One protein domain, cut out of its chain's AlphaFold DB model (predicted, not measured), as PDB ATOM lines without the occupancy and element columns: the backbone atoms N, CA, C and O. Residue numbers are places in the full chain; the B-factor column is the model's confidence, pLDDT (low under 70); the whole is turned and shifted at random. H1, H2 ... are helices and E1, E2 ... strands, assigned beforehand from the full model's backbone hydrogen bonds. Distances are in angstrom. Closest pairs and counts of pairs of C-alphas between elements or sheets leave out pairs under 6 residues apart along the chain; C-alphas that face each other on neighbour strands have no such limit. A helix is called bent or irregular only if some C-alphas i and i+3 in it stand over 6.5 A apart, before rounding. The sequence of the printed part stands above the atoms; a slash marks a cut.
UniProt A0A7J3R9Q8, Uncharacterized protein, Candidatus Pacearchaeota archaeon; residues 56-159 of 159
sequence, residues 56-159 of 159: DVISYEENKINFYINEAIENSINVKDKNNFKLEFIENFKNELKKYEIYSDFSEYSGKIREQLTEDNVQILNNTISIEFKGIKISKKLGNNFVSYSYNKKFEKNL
ATOM      1  N   ASP A  56      21.934  40.977   7.500       81.81
ATOM      2  CA  ASP A  56      21.389  39.685   7.924       81.81
ATOM      3  C   ASP A  56      21.268  39.602   9.450       81.81
ATOM      4  O   ASP A  56      20.246  39.175   9.984       81.81
ATOM      5  N   VAL A  57      22.293  40.063  10.172       79.44
ATOM      6  CA  VAL A  57      22.305  40.046  11.643       79.44
ATOM      7  C   VAL A  57      21.291  41.028  12.217       79.44
ATOM      8  O   VAL A  57      20.579  40.675  13.153       79.44
ATOM      9  N   ILE A  58      21.204  42.236  11.658       80.62
ATOM     10  CA  ILE A  58      20.194  43.227  12.049       80.62
ATOM     11  C   ILE A  58      18.795  42.649  11.830       80.62
ATOM     12  O   ILE A  58      18.008  42.602  12.770       80.62
ATOM     13  N   SER A  59      18.529  42.129  10.631       81.50
ATOM     14  CA  SER A  59      17.229  41.560  10.255       81.50
ATOM     15  C   SER A  59      16.839  40.382  11.145       81.50
ATOM     16  O   SER A  59      15.681  40.240  11.526       81.50
ATOM     17  N   TYR A  60      17.805  39.536  11.509       84.19
ATOM     18  CA  TYR A  60      17.580  38.423  12.426       84.19
ATOM     19  C   TYR A  60      17.149  38.898  13.821       84.19
ATOM     20  O   TYR A  60      16.183  38.370  14.372       84.19
ATOM     21  N   GLU A  61      17.817  39.913  14.376       82.12
ATOM     22  CA  GLU A  61      17.443  40.497  15.672       82.12
ATOM     23  C   GLU A  61      16.074  41.189  15.616       82.12
ATOM     24  O   GLU A  61      15.248  40.982  16.505       82.12
ATOM     25  N   GLU A  62      15.777  41.940  14.549       84.19
ATOM     26  CA  GLU A  62      14.452  42.548  14.377       84.19
ATOM     27  C   GLU A  62      13.354  41.488  14.324       84.19
ATOM     28  O   GLU A  62      12.323  41.630  14.977       84.19
ATOM     29  N   ASN A  63      13.565  40.413  13.563       85.75
ATOM     30  CA  ASN A  63      12.595  39.331  13.435       85.75
ATOM     31  C   ASN A  63      12.351  38.618  14.764       85.75
ATOM     32  O   ASN A  63      11.201  38.306  15.069       85.75
ATOM     33  N   LYS A  64      13.393  38.422  15.580       84.94
ATOM     34  CA  LYS A  64      13.244  37.894  16.942       84.94
ATOM     35  C   LYS A  64      12.371  38.790  17.811       84.94
ATOM     36  O   LYS A  64      11.420  38.309  18.418       84.94
ATOM     37  N   ILE A  65      12.667  40.086  17.853       86.44
ATOM     38  CA  ILE A  65      11.894  41.044  18.654       86.44
ATOM     39  C   ILE A  65      10.441  41.084  18.177       86.44
ATOM     40  O   ILE A  65       9.524  41.013  18.992       86.44
ATOM     41  N   ASN A  66      10.225  41.118  16.859       88.12
ATOM     42  CA  ASN A  66       8.890  41.075  16.265       88.12
ATOM     43  C   ASN A  66       8.123  39.815  16.675       88.12
ATOM     44  O   ASN A  66       6.936  39.907  16.973       88.12
ATOM     45  N   PHE A  67       8.788  38.658  16.681       88.31
ATOM     46  CA  PHE A  67       8.187  37.385  17.060       88.31
ATOM     47  C   PHE A  67       7.680  37.419  18.506       88.31
ATOM     48  O   PHE A  67       6.487  37.225  18.726       88.31
ATOM     49  N   TYR A  68       8.541  37.763  19.470       87.19
ATOM     50  CA  TYR A  68       8.159  37.796  20.886       87.19
ATOM     51  C   TYR A  68       7.107  38.862  21.199       87.19
ATOM     52  O   TYR A  68       6.207  38.618  21.997       87.19
ATOM     53  N   ILE A  69       7.183  40.036  20.561       88.06
ATOM     54  CA  ILE A  69       6.159  41.076  20.723       88.06
ATOM     55  C   ILE A  69       4.810  40.587  20.191       88.06
ATOM     56  O   ILE A  69       3.806  40.742  20.879       88.06
ATOM     57  N   ASN A  70       4.772  39.991  18.997       88.44
ATOM     58  CA  ASN A  70       3.531  39.468  18.424       88.44
ATOM     59  C   ASN A  70       2.913  38.385  19.312       88.44
ATOM     60  O   ASN A  70       1.717  38.436  19.581       88.44
ATOM     61  N   GLU A  71       3.729  37.449  19.797       87.19
ATOM     62  CA  GLU A  71       3.281  36.378  20.688       87.19
ATOM     63  C   GLU A  71       2.729  36.943  22.006       87.19
ATOM     64  O   GLU A  71       1.642  36.574  22.451       87.19
ATOM     65  N   ALA A  72       3.425  37.918  22.596       87.25
ATOM     66  CA  ALA A  72       2.955  38.593  23.794       87.25
ATOM     67  C   ALA A  72       1.645  39.364  23.544       87.25
ATOM     68  O   ALA A  72       0.761  39.312  24.395       87.25
ATOM     69  N   ILE A  73       1.467  40.030  22.392       88.25
ATOM     70  CA  ILE A  73       0.203  40.703  22.039       88.25
ATOM     71  C   ILE A  73      -0.929  39.677  21.971       88.25
ATOM     72  O   ILE A  73      -1.976  39.898  22.575       88.25
ATOM     73  N   GLU A  74      -0.720  38.555  21.279       86.38
ATOM     74  CA  GLU A  74      -1.726  37.496  21.137       86.38
ATOM     75  C   GLU A  74      -2.155  36.930  22.491       86.38
ATOM     76  O   GLU A  74      -3.350  36.837  22.769       86.38
ATOM     77  N   ASN A  75      -1.195  36.653  23.370       85.94
ATOM     78  CA  ASN A  75      -1.467  36.114  24.702       85.94
ATOM     79  C   ASN A  75      -2.096  37.140  25.662       85.94
ATOM     80  O   ASN A  75      -2.696  36.761  26.668       85.94
ATOM     81  N   SER A  76      -1.991  38.435  25.353       84.81
ATOM     82  CA  SER A  76      -2.529  39.520  26.188       84.81
ATOM     83  C   SER A  76      -3.975  39.880  25.872       84.81
ATOM     84  O   SER A  76      -4.623  40.574  26.659       84.81
ATOM     85  N   ILE A  77      -4.501  39.408  24.737       82.50
ATOM     86  CA  ILE A  77      -5.905  39.577  24.358       82.50
ATOM     87  C   ILE A  77      -6.731  38.560  25.157       82.50
ATOM     88  O   ILE A  77      -7.140  37.514  24.663       82.50
ATOM     89  N   ASN A  78      -6.961  38.856  26.437       67.88
ATOM     90  CA  ASN A  78      -7.878  38.093  27.276       67.88
ATOM     91  C   ASN A  78      -9.134  38.937  27.508       67.88
ATOM     92  O   ASN A  78      -9.131  39.908  28.258       67.88
ATOM     93  N   VAL A  79     -10.204  38.606  26.786       58.06
ATOM     94  CA  VAL A  79     -11.456  39.371  26.767       58.06
ATOM     95  C   VAL A  79     -12.291  38.981  27.985       58.06
ATOM     96  O   VAL A  79     -13.146  38.101  27.893       58.06
ATOM     97  N   LYS A  80     -12.028  39.592  29.145       57.31
ATOM     98  CA  LYS A  80     -12.857  39.386  30.344       57.31
ATOM     99  C   LYS A  80     -13.651  40.620  30.757       57.31
ATOM    100  O   LYS A  80     -14.785  40.436  31.187       57.31
ATOM    101  N   ASP A  81     -13.159  41.838  30.512       56.78
ATOM    102  CA  ASP A  81     -13.915  43.052  30.832       56.78
ATOM    103  C   ASP A  81     -13.777  44.163  29.772       56.78
ATOM    104  O   ASP A  81     -12.692  44.646  29.452       56.78
ATOM    105  N   LYS A  82     -14.903  44.597  29.185       61.22
ATOM    106  CA  LYS A  82     -14.908  45.602  28.099       61.22
ATOM    107  C   LYS A  82     -14.717  47.034  28.599       61.22
ATOM    108  O   LYS A  82     -14.274  47.886  27.834       61.22
ATOM    109  N   ASN A  83     -15.043  47.302  29.863       65.88
ATOM    110  CA  ASN A  83     -15.076  48.666  30.394       65.88
ATOM    111  C   ASN A  83     -13.684  49.229  30.717       65.88
ATOM    112  O   ASN A  83     -13.540  50.446  30.773       65.88
ATOM    113  N   ASN A  84     -12.663  48.376  30.882       76.12
ATOM    114  CA  ASN A  84     -11.282  48.807  31.134       76.12
ATOM    115  C   ASN A  84     -10.235  48.058  30.288       76.12
ATOM    116  O   ASN A  84      -9.071  47.920  30.666       76.12
ATOM    117  N   PHE A  85     -10.665  47.598  29.112       79.31
ATOM    118  CA  PHE A  85      -9.906  46.707  28.235       79.31
ATOM    119  C   PHE A  85      -8.489  47.205  27.911       79.31
ATOM    120  O   PHE A  85      -7.560  46.412  27.816       79.31
ATOM    121  N   LYS A  86      -8.296  48.522  27.757       83.25
ATOM    122  CA  LYS A  86      -6.987  49.097  27.416       83.25
ATOM    123  C   LYS A  86      -5.967  48.959  28.545       83.25
ATOM    124  O   LYS A  86      -4.835  48.561  28.284       83.25
ATOM    125  N   LEU A  87      -6.354  49.285  29.776       84.44
ATOM    126  CA  LEU A  87      -5.466  49.162  30.933       84.44
ATOM    127  C   LEU A  87      -5.166  47.694  31.235       84.44
ATOM    128  O   LEU A  87      -4.005  47.336  31.411       84.44
ATOM    129  N   GLU A  88      -6.192  46.844  31.187       85.44
ATOM    130  CA  GLU A  88      -6.041  45.400  31.377       85.44
ATOM    131  C   GLU A  88      -5.121  44.784  30.310       85.44
ATOM    132  O   GLU A  88      -4.222  44.009  30.633       85.44
ATOM    133  N   PHE A  89      -5.270  45.189  29.043       87.00
ATOM    134  CA  PHE A  89      -4.369  44.780  27.969       87.00
ATOM    135  C   PHE A  89      -2.924  45.202  28.243       87.00
ATOM    136  O   PHE A  89      -2.019  44.386  28.101       87.00
ATOM    137  N   ILE A  90      -2.689  46.456  28.650       87.50
ATOM    138  CA  ILE A  90      -1.337  46.951  28.944       87.50
ATOM    139  C   ILE A  90      -0.709  46.148  30.086       87.50
ATOM    140  O   ILE A  90       0.451  45.750  29.979       87.50
ATOM    141  N   GLU A  91      -1.442  45.891  31.169       88.44
ATOM    142  CA  GLU A  91      -0.932  45.101  32.294       88.44
ATOM    143  C   GLU A  91      -0.649  43.650  31.899       88.44
ATOM    144  O   GLU A  91       0.438  43.139  32.186       88.44
ATOM    145  N   ASN A  92      -1.571  43.006  31.179       88.12
ATOM    146  CA  ASN A  92      -1.375  41.653  30.660       88.12
ATOM    147  C   ASN A  92      -0.164  41.588  29.730       88.12
ATOM    148  O   ASN A  92       0.678  40.708  29.882       88.12
ATOM    149  N   PHE A  93       0.000  42.576  28.856       89.69
ATOM    150  CA  PHE A  93       1.127  42.655  27.936       89.69
ATOM    151  C   PHE A  93       2.459  42.862  28.652       89.69
ATOM    152  O   PHE A  93       3.443  42.192  28.334       89.69
ATOM    153  N   LYS A  94       2.500  43.697  29.696       88.69
ATOM    154  CA  LYS A  94       3.681  43.824  30.565       88.69
ATOM    155  C   LYS A  94       4.010  42.506  31.274       88.69
ATOM    156  O   LYS A  94       5.190  42.168  31.401       88.69
ATOM    157  N   ASN A  95       2.994  41.770  31.720       88.88
ATOM    158  CA  ASN A  95       3.159  40.483  32.393       88.88
ATOM    159  C   ASN A  95       3.624  39.379  31.433       88.88
ATOM    160  O   ASN A  95       4.518  38.614  31.792       88.88
ATOM    161  N   GLU A  96       3.086  39.320  30.215       87.44
ATOM    162  CA  GLU A  96       3.541  38.391  29.179       87.44
ATOM    163  C   GLU A  96       4.985  38.691  28.770       87.44
ATOM    164  O   GLU A  96       5.828  37.799  28.829       87.44
ATOM    165  N   LEU A  97       5.330  39.954  28.485       87.50
ATOM    166  CA  LEU A  97       6.710  40.356  28.170       87.50
ATOM    167  C   LEU A  97       7.714  39.949  29.257       87.50
ATOM    168  O   LEU A  97       8.845  39.573  28.943       87.50
ATOM    169  N   LYS A  98       7.302  39.978  30.530       86.62
ATOM    170  CA  LYS A  98       8.134  39.540  31.655       86.62
ATOM    171  C   LYS A  98       8.455  38.045  31.598       86.62
ATOM    172  O   LYS A  98       9.552  37.656  31.984       86.62
ATOM    173  N   LYS A  99       7.559  37.192  31.091       86.00
ATOM    174  CA  LYS A  99       7.852  35.754  30.928       86.00
ATOM    175  C   LYS A  99       8.999  35.529  29.948       86.00
ATOM    176  O   LYS A  99       9.814  34.632  30.153       86.00
ATOM    177  N   TYR A 100       9.101  36.385  28.932       83.31
ATOM    178  CA  TYR A 100      10.154  36.296  27.930       83.31
ATOM    179  C   TYR A 100      11.508  36.879  28.392       83.31
ATOM    180  O   TYR A 100      12.504  36.692  27.698       83.31
ATOM    181  N   GLU A 101      11.599  37.514  29.574       79.69
ATOM    182  CA  GLU A 101      12.883  37.952  30.169       79.69
ATOM    183  C   GLU A 101      13.820  36.781  30.488       79.69
ATOM    184  O   GLU A 101      15.037  36.952  30.511       79.69
ATOM    185  N   ILE A 102      13.265  35.588  30.723       79.88
ATOM    186  CA  ILE A 102      14.033  34.376  31.044       79.88
ATOM    187  C   ILE A 102      14.870  33.924  29.834       79.88
ATOM    188  O   ILE A 102      15.900  33.267  29.992       79.88
ATOM    189  N   TYR A 103      14.467  34.305  28.618       76.75
ATOM    190  CA  TYR A 103      15.244  34.047  27.416       76.75
ATOM    191  C   TYR A 103      16.362  35.086  27.304       76.75
ATOM    192  O   TYR A 103      16.109  36.264  27.038       76.75
ATOM    193  N   SER A 104      17.613  34.634  27.466       68.19
ATOM    194  CA  SER A 104      18.823  35.471  27.384       68.19
ATOM    195  C   SER A 104      18.806  36.414  26.184       68.19
ATOM    196  O   SER A 104      19.168  37.581  26.300       68.19
ATOM    197  N   ASP A 105      18.315  35.909  25.056       70.81
ATOM    198  CA  ASP A 105      18.308  36.575  23.759       70.81
ATOM    199  C   ASP A 105      17.321  37.752  23.663       70.81
ATOM    200  O   ASP A 105      17.514  38.629  22.826       70.81
ATOM    201  N   PHE A 106      16.272  37.790  24.493       79.25
ATOM    202  CA  PHE A 106      15.253  38.853  24.485       79.25
ATOM    203  C   PHE A 106      15.287  39.735  25.743       79.25
ATOM    204  O   PHE A 106      14.753  40.846  25.738       79.25
ATOM    205  N   SER A 107      15.972  39.272  26.791       78.12
ATOM    206  CA  SER A 107      16.099  39.943  28.090       78.12
ATOM    207  C   SER A 107      16.562  41.407  28.011       78.12
ATOM    208  O   SER A 107      16.096  42.249  28.776       78.12
ATOM    209  N   GLU A 108      17.437  41.747  27.057       77.94
ATOM    210  CA  GLU A 108      17.945  43.117  26.885       77.94
ATOM    211  C   GLU A 108      16.883  44.085  26.320       77.94
ATOM    212  O   GLU A 108      16.976  45.307  26.496       77.94
ATOM    213  N   TYR A 109      15.874  43.557  25.625       81.31
ATOM    214  CA  TYR A 109      14.856  44.347  24.934       81.31
ATOM    215  C   TYR A 109      13.544  44.403  25.708       81.31
ATOM    216  O   TYR A 109      12.916  45.460  25.747       81.31
ATOM    217  N   SER A 110      13.150  43.306  26.358       81.19
ATOM    218  CA  SER A 110      11.889  43.190  27.099       81.19
ATOM    219  C   SER A 110      11.705  44.301  28.135       81.19
ATOM    220  O   SER A 110      10.637  44.907  28.185       81.19
ATOM    221  N   GLY A 111      12.746  44.635  28.905       79.81
ATOM    222  CA  GLY A 111      12.706  45.721  29.889       79.81
ATOM    223  C   GLY A 111      12.445  47.089  29.251       79.81
ATOM    224  O   GLY A 111      11.514  47.788  29.646       79.81
ATOM    225  N   LYS A 112      13.200  47.429  28.196       82.75
ATOM    226  CA  LYS A 112      13.057  48.696  27.451       82.75
ATOM    227  C   LYS A 112      11.675  48.814  26.798       82.75
ATOM    228  O   LYS A 112      11.064  49.877  26.831       82.75
ATOM    229  N   ILE A 113      11.170  47.718  26.225       85.31
ATOM    230  CA  ILE A 113       9.822  47.637  25.644       85.31
ATOM    231  C   ILE A 113       8.774  47.861  26.739       85.31
ATOM    232  O   ILE A 113       7.853  48.655  26.556       85.31
ATOM    233  N   ARG A 114       8.936  47.213  27.900       83.62
ATOM    234  CA  ARG A 114       8.007  47.315  29.031       83.62
ATOM    235  C   ARG A 114       7.909  48.730  29.596       83.62
ATOM    236  O   ARG A 114       6.814  49.168  29.939       83.62
ATOM    237  N   GLU A 115       9.037  49.425  29.691       84.44
ATOM    238  CA  GLU A 115       9.115  50.813  30.162       84.44
ATOM    239  C   GLU A 115       8.432  51.796  29.211       84.44
ATOM    240  O   GLU A 115       7.840  52.772  29.663       84.44
ATOM    241  N   GLN A 116       8.468  51.527  27.903       83.56
ATOM    242  CA  GLN A 116       7.798  52.375  26.922       83.56
ATOM    243  C   GLN A 116       6.284  52.182  26.890       83.56
ATOM    244  O   GLN A 116       5.598  53.048  26.365       83.56
ATOM    245  N   LEU A 117       5.740  51.082  27.419       83.50
ATOM    246  CA  LEU A 117       4.297  50.826  27.409       83.50
ATOM    247  C   LEU A 117       3.543  51.759  28.360       83.50
ATOM    248  O   LEU A 117       3.520  51.559  29.583       83.50
ATOM    249  N   THR A 118       2.871  52.737  27.766       81.44
ATOM    250  CA  THR A 118       2.007  53.720  28.414       81.44
ATOM    251  C   THR A 118       0.629  53.715  27.753       81.44
ATOM    252  O   THR A 118       0.363  53.002  26.788       81.44
ATOM    253  N   GLU A 119      -0.309  54.494  28.281       79.44
ATOM    254  CA  GLU A 119      -1.597  54.654  27.606       79.44
ATOM    255  C   GLU A 119      -1.464  55.436  26.294       79.44
ATOM    256  O   GLU A 119      -2.255  55.230  25.378       79.44
ATOM    257  N   ASP A 120      -0.459  56.298  26.160       79.19
ATOM    258  CA  ASP A 120      -0.325  57.176  24.996       79.19
ATOM    259  C   ASP A 120       0.181  56.441  23.748       79.19
ATOM    260  O   ASP A 120      -0.170  56.808  22.626       79.19
ATOM    261  N   ASN A 121       0.987  55.388  23.920       80.75
ATOM    262  CA  ASN A 121       1.551  54.625  22.801       80.75
ATOM    263  C   ASN A 121       0.736  53.387  22.403       80.75
ATOM    264  O   ASN A 121       1.061  52.749  21.398       80.75
ATOM    265  N   VAL A 122      -0.319  53.067  23.158       82.19
ATOM    266  CA  VAL A 122      -1.270  51.997  22.846       82.19
ATOM    267  C   VAL A 122      -2.600  52.606  22.414       82.19
ATOM    268  O   VAL A 122      -3.288  53.282  23.181       82.19
ATOM    269  N   GLN A 123      -3.007  52.330  21.181       84.12
ATOM    270  CA  GLN A 123      -4.294  52.747  20.634       84.12
ATOM    271  C   GLN A 123      -5.156  51.517  20.378       84.12
ATOM    272  O   GLN A 123      -4.727  50.587  19.703       84.12
ATOM    273  N   ILE A 124      -6.379  51.516  20.905       79.06
ATOM    274  CA  ILE A 124      -7.365  50.462  20.651       79.06
ATOM    275  C   ILE A 124      -8.568  51.138  20.010       79.06
ATOM    276  O   ILE A 124      -9.315  51.854  20.674       79.06
ATOM    277  N   LEU A 125      -8.704  50.974  18.698       78.25
ATOM    278  CA  LEU A 125      -9.729  51.615  17.877       78.25
ATOM    279  C   LEU A 125     -10.316  50.570  16.937       78.25
ATOM    280  O   LEU A 125      -9.569  49.800  16.346       78.25
ATOM    281  N   ASN A 126     -11.640  50.560  16.774       68.75
ATOM    282  CA  ASN A 126     -12.337  49.750  15.767       68.75
ATOM    283  C   ASN A 126     -11.892  48.280  15.710       68.75
ATOM    284  O   ASN A 126     -11.684  47.741  14.628       68.75
ATOM    285  N   ASN A 127     -11.765  47.633  16.871       75.50
ATOM    286  CA  ASN A 127     -11.358  46.232  16.957       75.50
ATOM    287  C   ASN A 127      -9.907  45.974  16.484       75.50
ATOM    288  O   ASN A 127      -9.565  44.858  16.115       75.50
ATOM    289  N   THR A 128      -9.043  46.993  16.509       80.81
ATOM    290  CA  THR A 128      -7.610  46.887  16.218       80.81
ATOM    291  C   THR A 128      -6.803  47.441  17.393       80.81
ATOM    292  O   THR A 128      -7.052  48.555  17.857       80.81
ATOM    293  N   ILE A 129      -5.809  46.682  17.856       82.25
ATOM    294  CA  ILE A 129      -4.778  47.141  18.791       82.25
ATOM    295  C   ILE A 129      -3.582  47.627  17.979       82.25
ATOM    296  O   ILE A 129      -3.050  46.890  17.152       82.25
ATOM    297  N   SER A 130      -3.154  48.859  18.227       83.94
ATOM    298  CA  SER A 130      -1.954  49.471  17.663       83.94
ATOM    299  C   SER A 130      -0.979  49.842  18.776       83.94
ATOM    300  O   SER A 130      -1.351  50.579  19.687       83.94
ATOM    301  N   ILE A 131       0.267  49.375  18.691       84.56
ATOM    302  CA  ILE A 131       1.334  49.718  19.642       84.56
ATOM    303  C   ILE A 131       2.521  50.278  18.871       84.56
ATOM    304  O   ILE A 131       3.007  49.641  17.937       84.56
ATOM    305  N   GLU A 132       2.997  51.459  19.257       83.69
ATOM    306  CA  GLU A 132       4.167  52.082  18.639       83.69
ATOM    307  C   GLU A 132       5.368  52.074  19.595       83.69
ATOM    308  O   GLU A 132       5.329  52.669  20.673       83.69
ATOM    309  N   PHE A 133       6.457  51.428  19.173       81.88
ATOM    310  CA  PHE A 133       7.740  51.455  19.874       81.88
ATOM    311  C   PHE A 133       8.724  52.357  19.140       81.88
ATOM    312  O   PHE A 133       8.877  52.248  17.919       81.88
ATOM    313  N   LYS A 134       9.415  53.227  19.887       79.88
ATOM    314  CA  LYS A 134      10.383  54.183  19.336       79.88
ATOM    315  C   LYS A 134      11.709  54.115  20.070       79.88
ATOM    316  O   LYS A 134      11.762  54.064  21.294       79.88
ATOM    317  N   GLY A 135      12.807  54.203  19.332       75.94
ATOM    318  CA  GLY A 135      14.114  54.456  19.921       75.94
ATOM    319  C   GLY A 135      14.753  53.256  20.619       75.94
ATOM    320  O   GLY A 135      15.721  53.454  21.351       75.94
ATOM    321  N   ILE A 136      14.270  52.025  20.414       77.88
ATOM    322  CA  ILE A 136      14.871  50.850  21.060       77.88
ATOM    323  C   ILE A 136      16.241  50.610  20.426       77.88
ATOM    324  O   ILE A 136      16.353  50.247  19.257       77.88
ATOM    325  N   LYS A 137      17.311  50.857  21.185       74.44
ATOM    326  CA  LYS A 137      18.675  50.653  20.698       74.44
ATOM    327  C   LYS A 137      19.010  49.166  20.712       74.44
ATOM    328  O   LYS A 137      19.078  48.563  21.784       74.44
ATOM    329  N   ILE A 138      19.266  48.626  19.527       73.94
ATOM    330  CA  ILE A 138      19.736  47.261  19.309       73.94
ATOM    331  C   ILE A 138      21.213  47.355  18.978       73.94
ATOM    332  O   ILE A 138      21.590  48.034  18.020       73.94
ATOM    333  N   SER A 139      22.060  46.733  19.795       71.50
ATOM    334  CA  SER A 139      23.511  46.773  19.621       71.50
ATOM    335  C   SER A 139      24.115  45.383  19.650       71.50
ATOM    336  O   SER A 139      23.873  44.624  20.580       71.50
ATOM    337  N   LYS A 140      24.950  45.065  18.658       70.94
ATOM    338  CA  LYS A 140      25.629  43.773  18.578       70.94
ATOM    339  C   LYS A 140      27.076  43.932  18.141       70.94
ATOM    340  O   LYS A 140      27.413  44.778  17.308       70.94
ATOM    341  N   LYS A 141      27.943  43.104  18.720       70.38
ATOM    342  CA  LYS A 141      29.351  43.022  18.341       70.38
ATOM    343  C   LYS A 141      29.507  42.021  17.197       70.38
ATOM    344  O   LYS A 141      29.121  40.863  17.322       70.38
ATOM    345  N   LEU A 142      30.084  42.475  16.091       67.12
ATOM    346  CA  LEU A 142      30.344  41.706  14.877       67.12
ATOM    347  C   LEU A 142      31.846  41.724  14.594       67.12
ATOM    348  O   LEU A 142      32.390  42.677  14.033       67.12
ATOM    349  N   GLY A 143      32.535  40.672  15.043       70.56
ATOM    350  CA  GLY A 143      33.998  40.636  15.047       70.56
ATOM    351  C   GLY A 143      34.570  41.762  15.917       70.56
ATOM    352  O   GLY A 143      34.300  41.816  17.118       70.56
ATOM    353  N   ASN A 144      35.325  42.676  15.304       70.12
ATOM    354  CA  ASN A 144      35.891  43.852  15.980       70.12
ATOM    355  C   ASN A 144      34.995  45.100  15.914       70.12
ATOM    356  O   ASN A 144      35.312  46.100  16.554       70.12
ATOM    357  N   ASN A 145      33.882  45.051  15.178       61.22
ATOM    358  CA  ASN A 145      33.007  46.203  14.980       61.22
ATOM    359  C   ASN A 145      31.791  46.131  15.911       61.22
ATOM    360  O   ASN A 145      31.187  45.071  16.083       61.22
ATOM    361  N   PHE A 146      31.408  47.269  16.485       68.00
ATOM    362  CA  PHE A 146      30.123  47.436  17.161       68.00
ATOM    363  C   PHE A 146      29.130  48.048  16.188       68.00
ATOM    364  O   PHE A 146      29.393  49.097  15.603       68.00
ATOM    365  N   VAL A 147      27.984  47.397  16.032       65.88
ATOM    366  CA  VAL A 147      26.881  47.918  15.231       65.88
ATOM    367  C   VAL A 147      25.729  48.202  16.166       65.88
ATOM    368  O   VAL A 147      25.387  47.370  17.004       65.88
ATOM    369  N   SER A 148      25.153  49.393  16.042       74.19
ATOM    370  CA  SER A 148      23.952  49.763  16.777       74.19
ATOM    371  C   SER A 148      22.969  50.486  15.880       74.19
ATOM    372  O   SER A 148      23.386  51.349  15.110       74.19
ATOM    373  N   TYR A 149      21.686  50.180  16.023       76.25
ATOM    374  CA  TYR A 149      20.612  50.849  15.299       76.25
ATOM    375  C   TYR A 149      19.419  51.120  16.216       76.25
ATOM    376  O   TYR A 149      19.300  50.550  17.302       76.25
ATOM    377  N   SER A 150      18.572  52.053  15.785       78.31
ATOM    378  CA  SER A 150      17.348  52.430  16.482       78.31
ATOM    379  C   SER A 150      16.172  51.692  15.854       78.31
ATOM    380  O   SER A 150      15.821  51.946  14.704       78.31
ATOM    381  N   TYR A 151      15.589  50.771  16.609       78.12
ATOM    382  CA  TYR A 151      14.400  50.036  16.223       78.12
ATOM    383  C   TYR A 151      13.153  50.871  16.507       78.12
ATOM    384  O   TYR A 151      12.912  51.302  17.640       78.12
ATOM    385  N   ASN A 152      12.383  51.095  15.446       82.56
ATOM    386  CA  ASN A 152      11.110  51.798  15.466       82.56
ATOM    387  C   ASN A 152      10.093  50.931  14.729       82.56
ATOM    388  O   ASN A 152      10.293  50.624  13.552       82.56
ATOM    389  N   LYS A 153       9.016  50.527  15.402       83.12
ATOM    390  CA  LYS A 153       8.003  49.671  14.784       83.12
ATOM    391  C   LYS A 153       6.625  49.915  15.375       83.12
ATOM    392  O   LYS A 153       6.468  50.022  16.590       83.12
ATOM    393  N   LYS A 154       5.636  49.965  14.484       84.56
ATOM    394  CA  LYS A 154       4.218  49.927  14.823       84.56
ATOM    395  C   LYS A 154       3.708  48.502  14.631       84.56
ATOM    396  O   LYS A 154       3.885  47.922  13.560       84.56
ATOM    397  N   PHE A 155       3.103  47.953  15.670       85.25
ATOM    398  CA  PHE A 155       2.404  46.676  15.647       85.25
ATOM    399  C   PHE A 155       0.913  46.945  15.541       85.25
ATOM    400  O   PHE A 155       0.405  47.784  16.277       85.25
ATOM    401  N   GLU A 156       0.230  46.245  14.639       83.56
ATOM    402  CA  GLU A 156      -1.217  46.336  14.459       83.56
ATOM    403  C   GLU A 156      -1.807  44.925  14.477       83.56
ATOM    404  O   GLU A 156      -1.333  44.037  13.763       83.56
ATOM    405  N   LYS A 157      -2.829  44.704  15.305       81.25
ATOM    406  CA  LYS A 157      -3.513  43.415  15.430       81.25
ATOM    407  C   LYS A 157      -5.018  43.626  15.458       81.25
ATOM    408  O   LYS A 157      -5.513  44.375  16.293       81.25
ATOM    409  N   ASN A 158      -5.732  42.946  14.567       78.62
ATOM    410  CA  ASN A 158      -7.191  42.882  14.616       78.62
ATOM    411  C   ASN A 158      -7.618  41.873  15.692       78.62
ATOM    412  O   ASN A 158      -7.063  40.772  15.743       78.62
ATOM    413  N   LEU A 159      -8.547  42.299  16.545       68.81
ATOM    414  CA  LEU A 159      -9.158  41.552  17.646       68.81
ATOM    415  C   LEU A 159     -10.183  40.525  17.157       68.81
ATOM    416  O   LEU A 159     -10.873  40.803  16.148       68.81
TER     417      LEU A 159
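What this domain is: This is residues 56 to 159 of the 159 residues of an uncharacterized protein of Candidatus Pacearchaeota archaeon (UniProt A0A7J3R9Q8). A long hairpin of two strands, E2 and E3, runs along a rod-like domain, with the short E1 paired to part of E2; helix H1 packs beside the strands, and the helical hairpin H2 and H3 packs on H1 and the sheet. The printed part has 104 residues, in the order H1 H2 H3 E1 E2 E3, and its class is mixed. The antiparallel sheet, E1 E2 E3, is a meander, each strand the neighbour of the one before. The whole is compact, radius of gyration of the C-alphas 14.6 A, spanning 53 by 25 by 20 A.

How they stand to each other: E2, residues 128 to 142, bends by 58 degrees at residue 135. It forms hairpins with E1, residues 122 to 125, where N 123 and O 130 are 2.8 A apart, and with E3, residues 145 to 158, where N 138 and O 149 are 2.9 A apart; both are within hydrogen-bond range. H1, residues 56 to 76, stands at the sheet's level, height 0.7 A; its closest C-alphas to E3 are Glu 62 and Tyr 151, 7.7 A. H3, residues 104 to 116, is on the sheet, height 6.0 A; its C-alpha 112 is 7.0 A from C-alpha 136, the closest pair with E2. H2, residues 85 to 102, touches H3, closest C-alphas Glu 101 and Ser 107, 4.3 A, at a shallow tilt of 26 degrees, opposite ways. With residues 68 to 76 alone H1 touches H2, closest C-alphas Ser 76 and Asn 92, 5.1 A, at a steep tilt of 50 degrees. Every O i to N i+4 pair is within range in H1, 12 of 14 in H2 and 5 of 9 in H3.

Where its parts are: H1 starts at C-alpha 56, (21.389, 39.685, 7.924), and measures 30.1 A; H2 measures 27.1 A. H3, 20.2 A, is irregular: C-alphas 105 and 108 are 7.3 A apart. E1 measures 9.8 A, E2 38.3 A and E3 40.3 A, ending at C-alpha 158, (-7.191, 42.882, 14.616).

The domain as a whole: The C-alphas of Asn 83 and Asn 144 are farthest apart, 53.2 A. The printed part has no cut, and no link is long. Mean pLDDT of the printed part is 79.7; residues 78 to 83 and 145 to 147 are among those under 70.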